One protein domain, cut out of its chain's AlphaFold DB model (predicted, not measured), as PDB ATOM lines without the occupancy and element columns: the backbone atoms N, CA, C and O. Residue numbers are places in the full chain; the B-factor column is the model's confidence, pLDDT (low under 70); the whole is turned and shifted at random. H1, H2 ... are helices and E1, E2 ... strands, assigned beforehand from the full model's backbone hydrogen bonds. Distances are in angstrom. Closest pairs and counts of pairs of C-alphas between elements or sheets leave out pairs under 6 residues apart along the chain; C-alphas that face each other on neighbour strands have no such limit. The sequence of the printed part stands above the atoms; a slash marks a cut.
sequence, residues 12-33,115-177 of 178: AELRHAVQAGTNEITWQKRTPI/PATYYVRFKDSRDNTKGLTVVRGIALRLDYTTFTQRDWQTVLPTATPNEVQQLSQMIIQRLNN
ATOM      1  N   ALA A  12     136.396 276.214 198.995       88.25
ATOM      2  CA  ALA A  12     137.746 275.677 199.155       88.25
ATOM      3  C   ALA A  12     138.306 275.891 200.571       88.25
ATOM      4  O   ALA A  12     138.937 274.990 201.119       88.25
ATOM      5  N   GLU A  13     138.025 277.045 201.181       88.81
ATOM      6  CA  GLU A  13     138.452 277.360 202.547       88.81
ATOM      7  C   GLU A  13     137.770 276.431 203.556       88.81
ATOM      8  O   GLU A  13     138.434 275.821 204.398       88.81
ATOM      9  N   LEU A  14     136.457 276.226 203.401       90.38
ATOM     10  CA  LEU A  14     135.711 275.299 204.246       90.38
ATOM     11  C   LEU A  14     136.207 273.856 204.083       90.38
ATOM     12  O   LEU A  14     136.401 273.144 205.070       90.38
ATOM     13  N   ARG A  15     136.445 273.420 202.842       91.06
ATOM     14  CA  ARG A  15     136.976 272.086 202.542       91.06
ATOM     15  C   ARG A  15     138.341 271.872 203.191       91.06
ATOM     16  O   ARG A  15     138.546 270.840 203.827       91.06
ATOM     17  N   HIS A  16     139.237 272.850 203.080       90.44
ATOM     18  CA  HIS A  16     140.548 272.800 203.717       90.44
ATOM     19  C   HIS A  16     140.425 272.715 205.244       90.44
ATOM     20  O   HIS A  16     141.067 271.871 205.862       90.44
ATOM     21  N   ALA A  17     139.548 273.510 205.863       89.19
ATOM     22  CA  ALA A  17     139.325 273.471 207.310       89.19
ATOM     23  C   ALA A  17     138.810 272.103 207.800       89.19
ATOM     24  O   ALA A  17     139.243 271.616 208.852       89.19
ATOM     25  N   VAL A  18     137.925 271.455 207.026       89.56
ATOM     26  CA  VAL A  18     137.421 270.101 207.324       89.56
ATOM     27  C   VAL A  18     138.533 269.060 207.201       89.56
ATOM     28  O   VAL A  18     138.622 268.179 208.058       89.56
ATOM     29  N   GLN A  19     139.396 269.170 206.192       88.81
ATOM     30  CA  GLN A  19     140.526 268.258 205.982       88.81
ATOM     31  C   GLN A  19     141.652 268.456 207.004       88.81
ATOM     32  O   GLN A  19     142.261 267.482 207.434       88.81
ATOM     33  N   ALA A  20     141.875 269.690 207.461       88.69
ATOM     34  CA  ALA A  20     142.886 270.036 208.459       88.69
ATOM     35  C   ALA A  20     142.586 269.494 209.872       88.69
ATOM     36  O   ALA A  20     143.372 269.703 210.790       88.69
ATOM     37  N   GLY A  21     141.449 268.821 210.086       84.81
ATOM     38  CA  GLY A  21     141.152 268.169 211.365       84.81
ATOM     39  C   GLY A  21     140.802 269.130 212.507       84.81
ATOM     40  O   GLY A  21     140.787 268.726 213.666       84.81
ATOM     41  N   THR A  22     140.476 270.389 212.204       85.62
ATOM     42  CA  THR A  22     140.114 271.409 213.206       85.62
ATOM     43  C   THR A  22     138.897 270.993 214.049       85.62
ATOM     44  O   THR A  22     137.978 270.345 213.546       85.62
ATOM     45  N   ASN A  23     138.887 271.329 215.346       87.38
ATOM     46  CA  ASN A  23     137.810 270.935 216.276       87.38
ATOM     47  C   ASN A  23     136.519 271.750 216.095       87.38
ATOM     48  O   ASN A  23     135.430 271.266 216.413       87.38
ATOM     49  N   GLU A  24     136.640 272.973 215.589       90.19
ATOM     50  CA  GLU A  24     135.535 273.872 215.281       90.19
ATOM     51  C   GLU A  24     135.817 274.548 213.944       90.19
ATOM     52  O   GLU A  24     136.940 274.974 213.674       90.19
ATOM     53  N   ILE A  25     134.786 274.618 213.112       92.31
ATOM     54  CA  ILE A  25     134.827 275.227 211.791       92.31
ATOM     55  C   ILE A  25     133.704 276.240 211.709       92.31
ATOM     56  O   ILE A  25     132.569 275.958 212.101       92.31
ATOM     57  N   THR A  26     134.017 277.406 211.162       92.75
ATOM     58  CA  THR A  26     133.064 278.490 210.986       92.75
ATOM     59  C   THR A  26     133.080 278.963 209.545       92.75
ATOM     60  O   THR A  26     134.118 278.972 208.889       92.75
ATOM     61  N   TRP A  27     131.911 279.320 209.027       94.06
ATOM     62  CA  TRP A  27     131.806 279.947 207.715       94.06
ATOM     63  C   TRP A  27     130.609 280.881 207.658       94.06
ATOM     64  O   TRP A  27     129.642 280.748 208.411       94.06
ATOM     65  N   GLN A  28     130.675 281.845 206.752       92.12
ATOM     66  CA  GLN A  28     129.618 282.810 206.517       92.12
ATOM     67  C   GLN A  28     128.953 282.521 205.181       92.12
ATOM     68  O   GLN A  28     129.617 282.232 204.187       92.12
ATOM     69  N   LYS A  29     127.622 282.567 205.168       91.56
ATOM     70  CA  LYS A  29     126.842 282.432 203.941       91.56
ATOM     71  C   LYS A  29     125.565 283.248 204.027       91.56
ATOM     72  O   LYS A  29     124.852 283.227 205.036       91.56
ATOM     73  N   ARG A  30     125.231 283.935 202.941       89.44
ATOM     74  CA  ARG A  30     123.929 284.571 202.764       89.44
ATOM     75  C   ARG A  30     122.887 283.543 202.350       89.44
ATOM     76  O   ARG A  30     122.974 282.938 201.287       89.44
ATOM     77  N   THR A  31     121.868 283.367 203.179       88.38
ATOM     78  CA  THR A  31     120.714 282.516 202.858       88.38
ATOM     79  C   THR A  31     119.425 283.202 203.313       88.38
ATOM     80  O   THR A  31     119.466 284.059 204.199       88.38
ATOM     81  N   PRO A  32     118.272 282.898 202.704       87.75
ATOM     82  CA  PRO A  32     116.986 283.309 203.252       87.75
ATOM     83  C   PRO A  32     116.808 282.782 204.680       87.75
ATOM     84  O   PRO A  32     117.444 281.803 205.083       87.75
ATOM     85  N   ILE A  33     115.957 283.434 205.463       86.31
ATOM     86  CA  ILE A  33     115.667 282.984 206.827       86.31
ATOM     87  C   ILE A  33     114.698 281.815 206.757       86.31
ATOM     88  O   ILE A  33     113.615 281.934 206.183       86.31
ATOM     89  N   PRO A 115     122.974 287.617 205.939       88.69
ATOM     90  CA  PRO A 115     124.201 286.978 206.400       88.69
ATOM     91  C   PRO A 115     123.893 286.016 207.559       88.69
ATOM     92  O   PRO A 115     123.262 286.400 208.540       88.69
ATOM     93  N   ALA A 116     124.304 284.753 207.440       91.12
ATOM     94  CA  ALA A 116     124.380 283.788 208.539       91.12
ATOM     95  C   ALA A 116     125.834 283.416 208.790       91.12
ATOM     96  O   ALA A 116     126.617 283.294 207.851       91.12
ATOM     97  N   THR A 117     126.166 283.171 210.055       93.31
ATOM     98  CA  THR A 117     127.386 282.446 210.414       93.31
ATOM     99  C   THR A 117     127.010 281.037 210.833       93.31
ATOM    100  O   THR A 117     126.179 280.851 211.720       93.31
ATOM    101  N   TYR A 118     127.611 280.050 210.194       93.38
ATOM    102  CA  TYR A 118     127.467 278.647 210.529       93.38
ATOM    103  C   TYR A 118     128.677 278.194 211.337       93.38
ATOM    104  O   TYR A 118     129.802 278.615 211.079       93.38
ATOM    105  N   TYR A 119     128.419 277.335 212.313       93.06
ATOM    106  CA  TYR A 119     129.407 276.729 213.189       93.06
ATOM    107  C   TYR A 119     129.215 275.221 213.143       93.06
ATOM    108  O   TYR A 119     128.113 274.730 213.397       93.06
ATOM    109  N   VAL A 120     130.283 274.486 212.868       93.69
ATOM    110  CA  VAL A 120     130.346 273.040 213.071       93.69
ATOM    111  C   VAL A 120     131.369 272.768 214.148       93.69
ATOM    112  O   VAL A 120     132.541 273.105 214.004       93.69
ATOM    113  N   ARG A 121     130.920 272.136 215.227       92.00
ATOM    114  CA  ARG A 121     131.765 271.730 216.348       92.00
ATOM    115  C   ARG A 121     131.817 270.223 216.396       92.00
ATOM    116  O   ARG A 121     130.777 269.580 216.519       92.00
ATOM    117  N   PHE A 122     133.021 269.674 216.322       90.19
ATOM    118  CA  PHE A 122     133.258 268.231 216.343       90.19
ATOM    119  C   PHE A 122     133.524 267.689 217.749       90.19
ATOM    120  O   PHE A 122     133.539 266.477 217.934       90.19
ATOM    121  N   LYS A 123     133.699 268.560 218.747       86.56
ATOM    122  CA  LYS A 123     133.855 268.181 220.155       86.56
ATOM    123  C   LYS A 123     132.964 269.032 221.044       86.56
ATOM    124  O   LYS A 123     132.702 270.194 220.730       86.56
ATOM    125  N   ASP A 124     132.528 268.437 222.145       85.75
ATOM    126  CA  ASP A 124     131.890 269.174 223.224       85.75
ATOM    127  C   ASP A 124     132.921 270.035 223.965       85.75
ATOM    128  O   ASP A 124     134.091 269.679 224.118       85.75
ATOM    129  N   SER A 125     132.460 271.186 224.426       80.44
ATOM    130  CA  SER A 125     133.151 272.128 225.297       80.44
ATOM    131  C   SER A 125     132.201 272.502 226.434       80.44
ATOM    132  O   SER A 125     130.985 272.353 226.304       80.44
ATOM    133  N   ARG A 126     132.747 273.016 227.543       76.44
ATOM    134  CA  ARG A 126     131.983 273.419 228.734       76.44
ATOM    135  C   ARG A 126     130.763 274.285 228.398       76.44
ATOM    136  O   ARG A 126     129.704 274.082 228.978       76.44
ATOM    137  N   ASP A 127     130.918 275.192 227.436       73.94
ATOM    138  CA  ASP A 127     129.884 276.165 227.070       73.94
ATOM    139  C   ASP A 127     129.204 275.848 225.729       73.94
ATOM    140  O   ASP A 127     128.278 276.545 225.318       73.94
ATOM    141  N   ASN A 128     129.667 274.821 225.006       77.56
ATOM    142  CA  ASN A 128     129.286 274.588 223.618       77.56
ATOM    143  C   ASN A 128     129.197 273.099 223.287       77.56
ATOM    144  O   ASN A 128     130.184 272.376 223.331       77.56
ATOM    145  N   THR A 129     128.023 272.663 222.847       83.88
ATOM    146  CA  THR A 129     127.792 271.275 222.435       83.88
ATOM    147  C   THR A 129     128.245 271.008 220.996       83.88
ATOM    148  O   THR A 129     128.033 271.854 220.118       83.88
ATOM    149  N   LYS A 130     128.752 269.800 220.743       89.81
ATOM    150  CA  LYS A 130     129.029 269.204 219.431       89.81
ATOM    151  C   LYS A 130     127.795 269.287 218.538       89.81
ATOM    152  O   LYS A 130     126.684 269.014 218.999       89.81
ATOM    153  N   GLY A 131     127.978 269.632 217.267       91.75
ATOM    154  CA  GLY A 131     126.905 269.714 216.277       91.75
ATOM    155  C   GLY A 131     127.052 270.876 215.299       91.75
ATOM    156  O   GLY A 131     128.081 271.550 215.247       91.75
ATOM    157  N   LEU A 132     125.989 271.104 214.528       92.38
ATOM    158  CA  LEU A 132     125.873 272.177 213.547       92.38
ATOM    159  C   LEU A 132     124.935 273.265 214.086       92.38
ATOM    160  O   LEU A 132     123.818 272.975 214.509       92.38
ATOM    161  N   THR A 133     125.372 274.519 214.057       92.75
ATOM    162  CA  THR A 133     124.607 275.674 214.542       92.75
ATOM    163  C   THR A 133     124.645 276.792 213.511       92.75
ATOM    164  O   THR A 133     125.693 277.071 212.935       92.75
ATOM    165  N   VAL A 134     123.518 277.465 213.302       92.56
ATOM    166  CA  VAL A 134     123.438 278.715 212.536       92.56
ATOM    167  C   VAL A 134     123.209 279.887 213.481       92.56
ATOM    168  O   VAL A 134     122.447 279.781 214.440       92.56
ATOM    169  N   VAL A 135     123.876 281.010 213.226       91.06
ATOM    170  CA  VAL A 135     123.791 282.224 214.036       91.06
ATOM    171  C   VAL A 135     123.427 283.418 213.161       91.06
ATOM    172  O   VAL A 135     124.176 283.815 212.266       91.06
ATOM    173  N   ARG A 136     122.277 284.021 213.479       86.00
ATOM    174  CA  ARG A 136     121.767 285.284 212.916       86.00
ATOM    175  C   ARG A 136     121.204 286.163 214.020       86.00
ATOM    176  O   ARG A 136     119.997 286.282 214.187       86.00
ATOM    177  N   GLY A 137     122.076 286.666 214.891       81.31
ATOM    178  CA  GLY A 137     121.669 287.328 216.137       81.31
ATOM    179  C   GLY A 137     121.095 286.374 217.200       81.31
ATOM    180  O   GLY A 137     121.251 286.644 218.392       81.31
ATOM    181  N   ILE A 138     120.514 285.245 216.783       84.06
ATOM    182  CA  ILE A 138     120.085 284.096 217.590       84.06
ATOM    183  C   ILE A 138     120.815 282.858 217.068       84.06
ATOM    184  O   ILE A 138     120.965 282.706 215.855       84.06
ATOM    185  N   ALA A 139     121.259 281.995 217.980       88.50
ATOM    186  CA  ALA A 139     121.819 280.695 217.643       88.50
ATOM    187  C   ALA A 139     120.701 279.649 217.557       88.50
ATOM    188  O   ALA A 139     119.913 279.512 218.491       88.50
ATOM    189  N   LEU A 140     120.649 278.909 216.453       89.81
ATOM    190  CA  LEU A 140     119.778 277.755 216.268       89.81
ATOM    191  C   LEU A 140     120.642 276.534 215.968       89.81
ATOM    192  O   LEU A 140     121.395 276.522 214.992       89.81
ATOM    193  N   ARG A 141     120.493 275.489 216.780       90.62
ATOM    194  CA  ARG A 141     121.071 274.180 216.484       90.62
ATOM    195  C   ARG A 141     120.292 273.536 215.341       90.62
ATOM    196  O   ARG A 141     119.067 273.440 215.395       90.62
ATOM    197  N   LEU A 142     121.013 273.115 214.314       91.38
ATOM    198  CA  LEU A 142     120.470 272.444 213.148       91.38
ATOM    199  C   LEU A 142     120.563 270.931 213.340       91.38
ATOM    200  O   LEU A 142     121.594 270.414 213.778       91.38
ATOM    201  N   ASP A 143     119.486 270.230 213.001       89.50
ATOM    202  CA  ASP A 143     119.467 268.774 213.029       89.50
ATOM    203  C   ASP A 143     120.065 268.213 211.738       89.50
ATOM    204  O   ASP A 143     119.370 267.938 210.762       89.50
ATOM    205  N   TYR A 144     121.389 268.076 211.731       88.94
ATOM    206  CA  TYR A 144     122.119 267.559 210.578       88.94
ATOM    207  C   TYR A 144     121.800 266.085 210.272       88.94
ATOM    208  O   TYR A 144     122.138 265.615 209.186       88.94
ATOM    209  N   THR A 145     121.169 265.346 211.197       86.75
ATOM    210  CA  THR A 145     120.843 263.923 211.005       86.75
ATOM    211  C   THR A 145     119.664 263.720 210.058       86.75
ATOM    212  O   THR A 145     119.598 262.709 209.365       86.75
ATOM    213  N   THR A 146     118.778 264.714 209.961       88.88
ATOM    214  CA  THR A 146     117.617 264.704 209.063       88.88
ATOM    215  C   THR A 146     117.857 265.487 207.771       88.88
ATOM    216  O   THR A 146     116.927 265.682 206.992       88.88
ATOM    217  N   PHE A 147     119.072 265.996 207.548       91.06
ATOM    218  CA  PHE A 147     119.373 266.828 206.386       91.06
ATOM    219  C   PHE A 147     119.382 266.019 205.094       91.06
ATOM    220  O   PHE A 147     120.119 265.045 204.939       91.06
ATOM    221  N   THR A 148     118.627 266.502 204.117       90.06
ATOM    222  CA  THR A 148     118.716 266.053 202.731       90.06
ATOM    223  C   THR A 148     119.910 266.707 202.027       90.06
ATOM    224  O   THR A 148     120.503 267.678 202.505       90.06
ATOM    225  N   GLN A 149     120.259 266.226 200.831       87.81
ATOM    226  CA  GLN A 149     121.300 266.854 200.007       87.81
ATOM    227  C   GLN A 149     120.996 268.333 199.705       87.81
ATOM    228  O   GLN A 149     121.909 269.158 199.662       87.81
ATOM    229  N   ARG A 150     119.716 268.688 199.548       88.31
ATOM    230  CA  ARG A 150     119.273 270.068 199.306       88.31
ATOM    231  C   ARG A 150     119.509 270.972 200.519       88.31
ATOM    232  O   ARG A 150     119.881 272.137 200.358       88.31
ATOM    233  N   ASP A 151     119.344 270.439 201.726       90.31
ATOM    234  CA  ASP A 151     119.614 271.177 202.964       90.31
ATOM    235  C   ASP A 151     121.110 271.474 203.092       90.31
ATOM    236  O   ASP A 151     121.503 272.611 203.359       90.31
ATOM    237  N   TRP A 152     121.961 270.498 202.765       91.75
ATOM    238  CA  TRP A 152     123.412 270.693 202.708       91.75
ATOM    239  C   TRP A 152     123.844 271.713 201.650       91.75
ATOM    240  O   TRP A 152     124.692 272.550 201.945       91.75
ATOM    241  N   GLN A 153     123.234 271.720 200.460       90.69
ATOM    242  CA  GLN A 153     123.479 272.758 199.441       90.69
ATOM    243  C   GLN A 153     123.063 274.154 199.920       90.69
ATOM    244  O   GLN A 153     123.665 275.165 199.551       90.69
ATOM    245  N   THR A 154     122.033 274.222 200.762       89.38
ATOM    246  CA  THR A 154     121.573 275.482 201.347       89.38
ATOM    247  C   THR A 154     122.542 275.972 202.418       89.38
ATOM    248  O   THR A 154     122.841 277.161 202.459       89.38
ATOM    249  N   VAL A 155     123.093 275.076 203.235       90.94
ATOM    250  CA  VAL A 155     123.946 275.415 204.385       90.94
ATOM    251  C   VAL A 155     125.420 275.622 204.015       90.94
ATOM    252  O   VAL A 155     126.048 276.562 204.506       90.94
ATOM    253  N   LEU A 156     125.981 274.787 203.139       92.56
ATOM    254  CA  LEU A 156     127.383 274.870 202.715       92.56
ATOM    255  C   LEU A 156     127.588 275.970 201.662       92.56
ATOM    256  O   LEU A 156     126.638 276.310 200.955       92.56
ATOM    257  N   PRO A 157     128.798 276.541 201.527       90.38
ATOM    258  CA  PRO A 157     129.126 277.471 200.452       90.38
ATOM    259  C   PRO A 157     128.793 276.925 199.063       90.38
ATOM    260  O   PRO A 157     128.743 275.714 198.851       90.38
ATOM    261  N   THR A 158     128.572 277.831 198.112       89.06
ATOM    262  CA  THR A 158     128.215 277.479 196.733       89.06
ATOM    263  C   THR A 158     129.305 276.620 196.090       89.06
ATOM    264  O   THR A 158     130.449 277.053 195.975       89.06
ATOM    265  N   ALA A 159     128.934 275.412 195.670       89.62
ATOM    266  CA  ALA A 159     129.790 274.443 194.994       89.62
ATOM    267  C   ALA A 159     128.935 273.462 194.179       89.62
ATOM    268  O   ALA A 159     127.699 273.517 194.219       89.62
ATOM    269  N   THR A 160     129.575 272.561 193.434       90.19
ATOM    270  CA  THR A 160     128.847 271.544 192.669       90.19
ATOM    271  C   THR A 160     128.152 270.536 193.601       90.19
ATOM    272  O   THR A 160     128.631 270.278 194.709       90.19
ATOM    273  N   PRO A 161     127.031 269.911 193.184       90.62
ATOM    274  CA  PRO A 161     126.315 268.940 194.016       90.62
ATOM    275  C   PRO A 161     127.186 267.791 194.540       90.62
ATOM    276  O   PRO A 161     126.996 267.357 195.676       90.62
ATOM    277  N   ASN A 162     128.153 267.342 193.734       91.81
ATOM    278  CA  ASN A 162     129.094 266.279 194.094       91.81
ATOM    279  C   ASN A 162     130.064 266.733 195.190       91.81
ATOM    280  O   ASN A 162     130.305 266.000 196.146       91.81
ATOM    281  N   GLU A 163     130.592 267.953 195.090       92.00
ATOM    282  CA  GLU A 163     131.483 268.521 196.107       92.00
ATOM    283  C   GLU A 163     130.755 268.738 197.433       92.00
ATOM    284  O   GLU A 163     131.272 268.377 198.491       92.00
ATOM    285  N   VAL A 164     129.530 269.268 197.377       92.31
ATOM    286  CA  VAL A 164     128.668 269.433 198.553       92.31
ATOM    287  C   VAL A 164     128.405 268.086 199.223       92.31
ATOM    288  O   VAL A 164     128.488 267.998 200.446       92.31
ATOM    289  N   GLN A 165     128.125 267.038 198.445       92.31
ATOM    290  CA  GLN A 165     127.892 265.690 198.964       92.31
ATOM    291  C   GLN A 165     129.144 265.089 199.616       92.31
ATOM    292  O   GLN A 165     129.055 264.511 200.696       92.31
ATOM    293  N   GLN A 166     130.314 265.238 198.992       92.88
ATOM    294  CA  GLN A 166     131.572 264.761 199.570       92.88
ATOM    295  C   GLN A 166     131.882 265.476 200.889       92.88
ATOM    296  O   GLN A 166     132.212 264.833 201.885       92.88
ATOM    297  N   LEU A 167     131.750 266.806 200.917       93.25
ATOM    298  CA  LEU A 167     132.050 267.593 202.108       93.25
ATOM    299  C   LEU A 167     131.045 267.335 203.236       93.25
ATOM    300  O   LEU A 167     131.455 267.200 204.389       93.25
ATOM    301  N   SER A 168     129.749 267.225 202.926       93.25
ATOM    302  CA  SER A 168     128.734 266.906 203.932       93.25
ATOM    303  C   SER A 168     128.976 265.534 204.552       93.25
ATOM    304  O   SER A 168     128.908 265.410 205.772       93.25
ATOM    305  N   GLN A 169     129.358 264.527 203.762       92.62
ATOM    306  CA  GLN A 169     129.725 263.209 204.281       92.62
ATOM    307  C   GLN A 169     130.943 263.268 205.206       92.62
ATOM    308  O   GLN A 169     130.893 262.682 206.285       92.62
ATOM    309  N   MET A 170     131.998 264.009 204.848       92.00
ATOM    310  CA  MET A 170     133.157 264.196 205.736       92.00
ATOM    311  C   MET A 170     132.757 264.866 207.055       92.00
ATOM    312  O   MET A 170     133.175 264.428 208.126       92.00
ATOM    313  N   ILE A 171     131.923 265.909 206.995       92.00
ATOM    314  CA  ILE A 171     131.418 266.603 208.186       92.00
ATOM    315  C   ILE A 171     130.588 265.648 209.052       92.00
ATOM    316  O   ILE A 171     130.837 265.563 210.251       92.00
ATOM    317  N   ILE A 172     129.646 264.905 208.464       92.25
ATOM    318  CA  ILE A 172     128.796 263.938 209.175       92.25
ATOM    319  C   ILE A 172     129.648 262.843 209.820       92.25
ATOM    320  O   ILE A 172     129.464 262.545 210.995       92.25
ATOM    321  N   GLN A 173     130.608 262.275 209.088       91.75
ATOM    322  CA  GLN A 173     131.515 261.258 209.621       91.75
ATOM    323  C   GLN A 173     132.295 261.792 210.817       91.75
ATOM    324  O   GLN A 173     132.334 261.140 211.849       91.75
ATOM    325  N   ARG A 174     132.851 263.004 210.737       90.44
ATOM    326  CA  ARG A 174     133.562 263.617 211.870       90.44
ATOM    327  C   ARG A 174     132.632 263.998 213.027       90.44
ATOM    328  O   ARG A 174     133.045 263.965 214.179       90.44
ATOM    329  N   LEU A 175     131.383 264.365 212.748       89.62
ATOM    330  CA  LEU A 175     130.372 264.631 213.775       89.62
ATOM    331  C   LEU A 175     129.862 263.347 214.445       89.62
ATOM    332  O   LEU A 175     129.403 263.400 215.581       89.62
ATOM    333  N   ASN A 176     129.961 262.197 213.792       88.06
ATOM    334  CA  ASN A 176     129.510 260.927 214.360       88.06
ATOM    335  C   ASN A 176     130.662 260.123 214.973       88.06
ATOM    336  O   ASN A 176     130.459 259.450 215.979       88.06
ATOM    337  N   ASN A 177     131.871 260.255 214.431       78.81
ATOM    338  CA  ASN A 177     133.076 259.680 215.010       78.81
ATOM    339  C   ASN A 177     133.431 260.451 216.293       78.81
ATOM    340  O   ASN A 177     133.356 261.687 216.340       78.81
TER     341      ASN A 177
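This is residues 12 to 33 and 115 to 177 of the 178 residues of an uncharacterized protein of Kingella oralis ATCC 51147 (UniProt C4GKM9). A strongly twisted sheet of four strands has three helices gathered against it, with H3 between H1 and H2 and touching both. H1 lies over the edge strand E1, while H2 and H3 only graze the sheet with residues 154 to 155 and 171 to 176. The 85 printed residues hold three named helices and four named strands, along the chain H1 E1 E2 E3 E4 H2 H3; the sheet's order is E1 - E2 - E3 - E4, antiparallel, and the class is mixed. It is compact, with a radius of gyration of the C-alphas of 12.1 A and spans of 36 by 29 by 25 A.

H1, residues 12 to 19, begins with C-alpha 12 at (137.746, 275.677, 199.155). E1, residues 24 to 31, is 21.2 A long; E2, residues 115 to 121, 19.7 A; E3, residues 131 to 136, 16.7 A; E4, residues 138 to 142, 12.5 A. H2 is residues 149 to 155. H3, residues 161 to 176, runs 22.1 A to C-alpha 176 at (129.510, 260.927, 214.360).

N 27 and O 118 of E1 and E2 are 3.0 A apart, within hydrogen-bond range. E2, E3 and E4 form a meander, each strand the antiparallel neighbour of the one before, with N 119 and O 133 at 2.8 A and N 140 and O 134 at 2.8 A. H1 is on the sheet, its closest C-alphas to E1 being Ala 17 and Ile 25, 6.6 A. H3 touches H1 with residues 167 to 171 alone, Arg 15 and Leu 167 having the closest C-alphas, 6.7 A, at a shallow tilt of 33 degrees, only just short of steep. H3 touches H2 with residues 161 to 168 alone, about perpendicular at 81 degrees, the closest C-alphas being Gln 153 and Val 164, 6.2 A. In H1, H2 and H3 every O i to N i+4 pair is within hydrogen-bond range.

The C-alphas farthest apart, of Arg 126 and Thr 160, are 36.2 A apart. Residues 34 to 114 are not printed, and C-alphas 33 and 115 are 9.4 A apart across the cut. Of the links printed whole, none is long. No printed residue is under 70 in pLDDT.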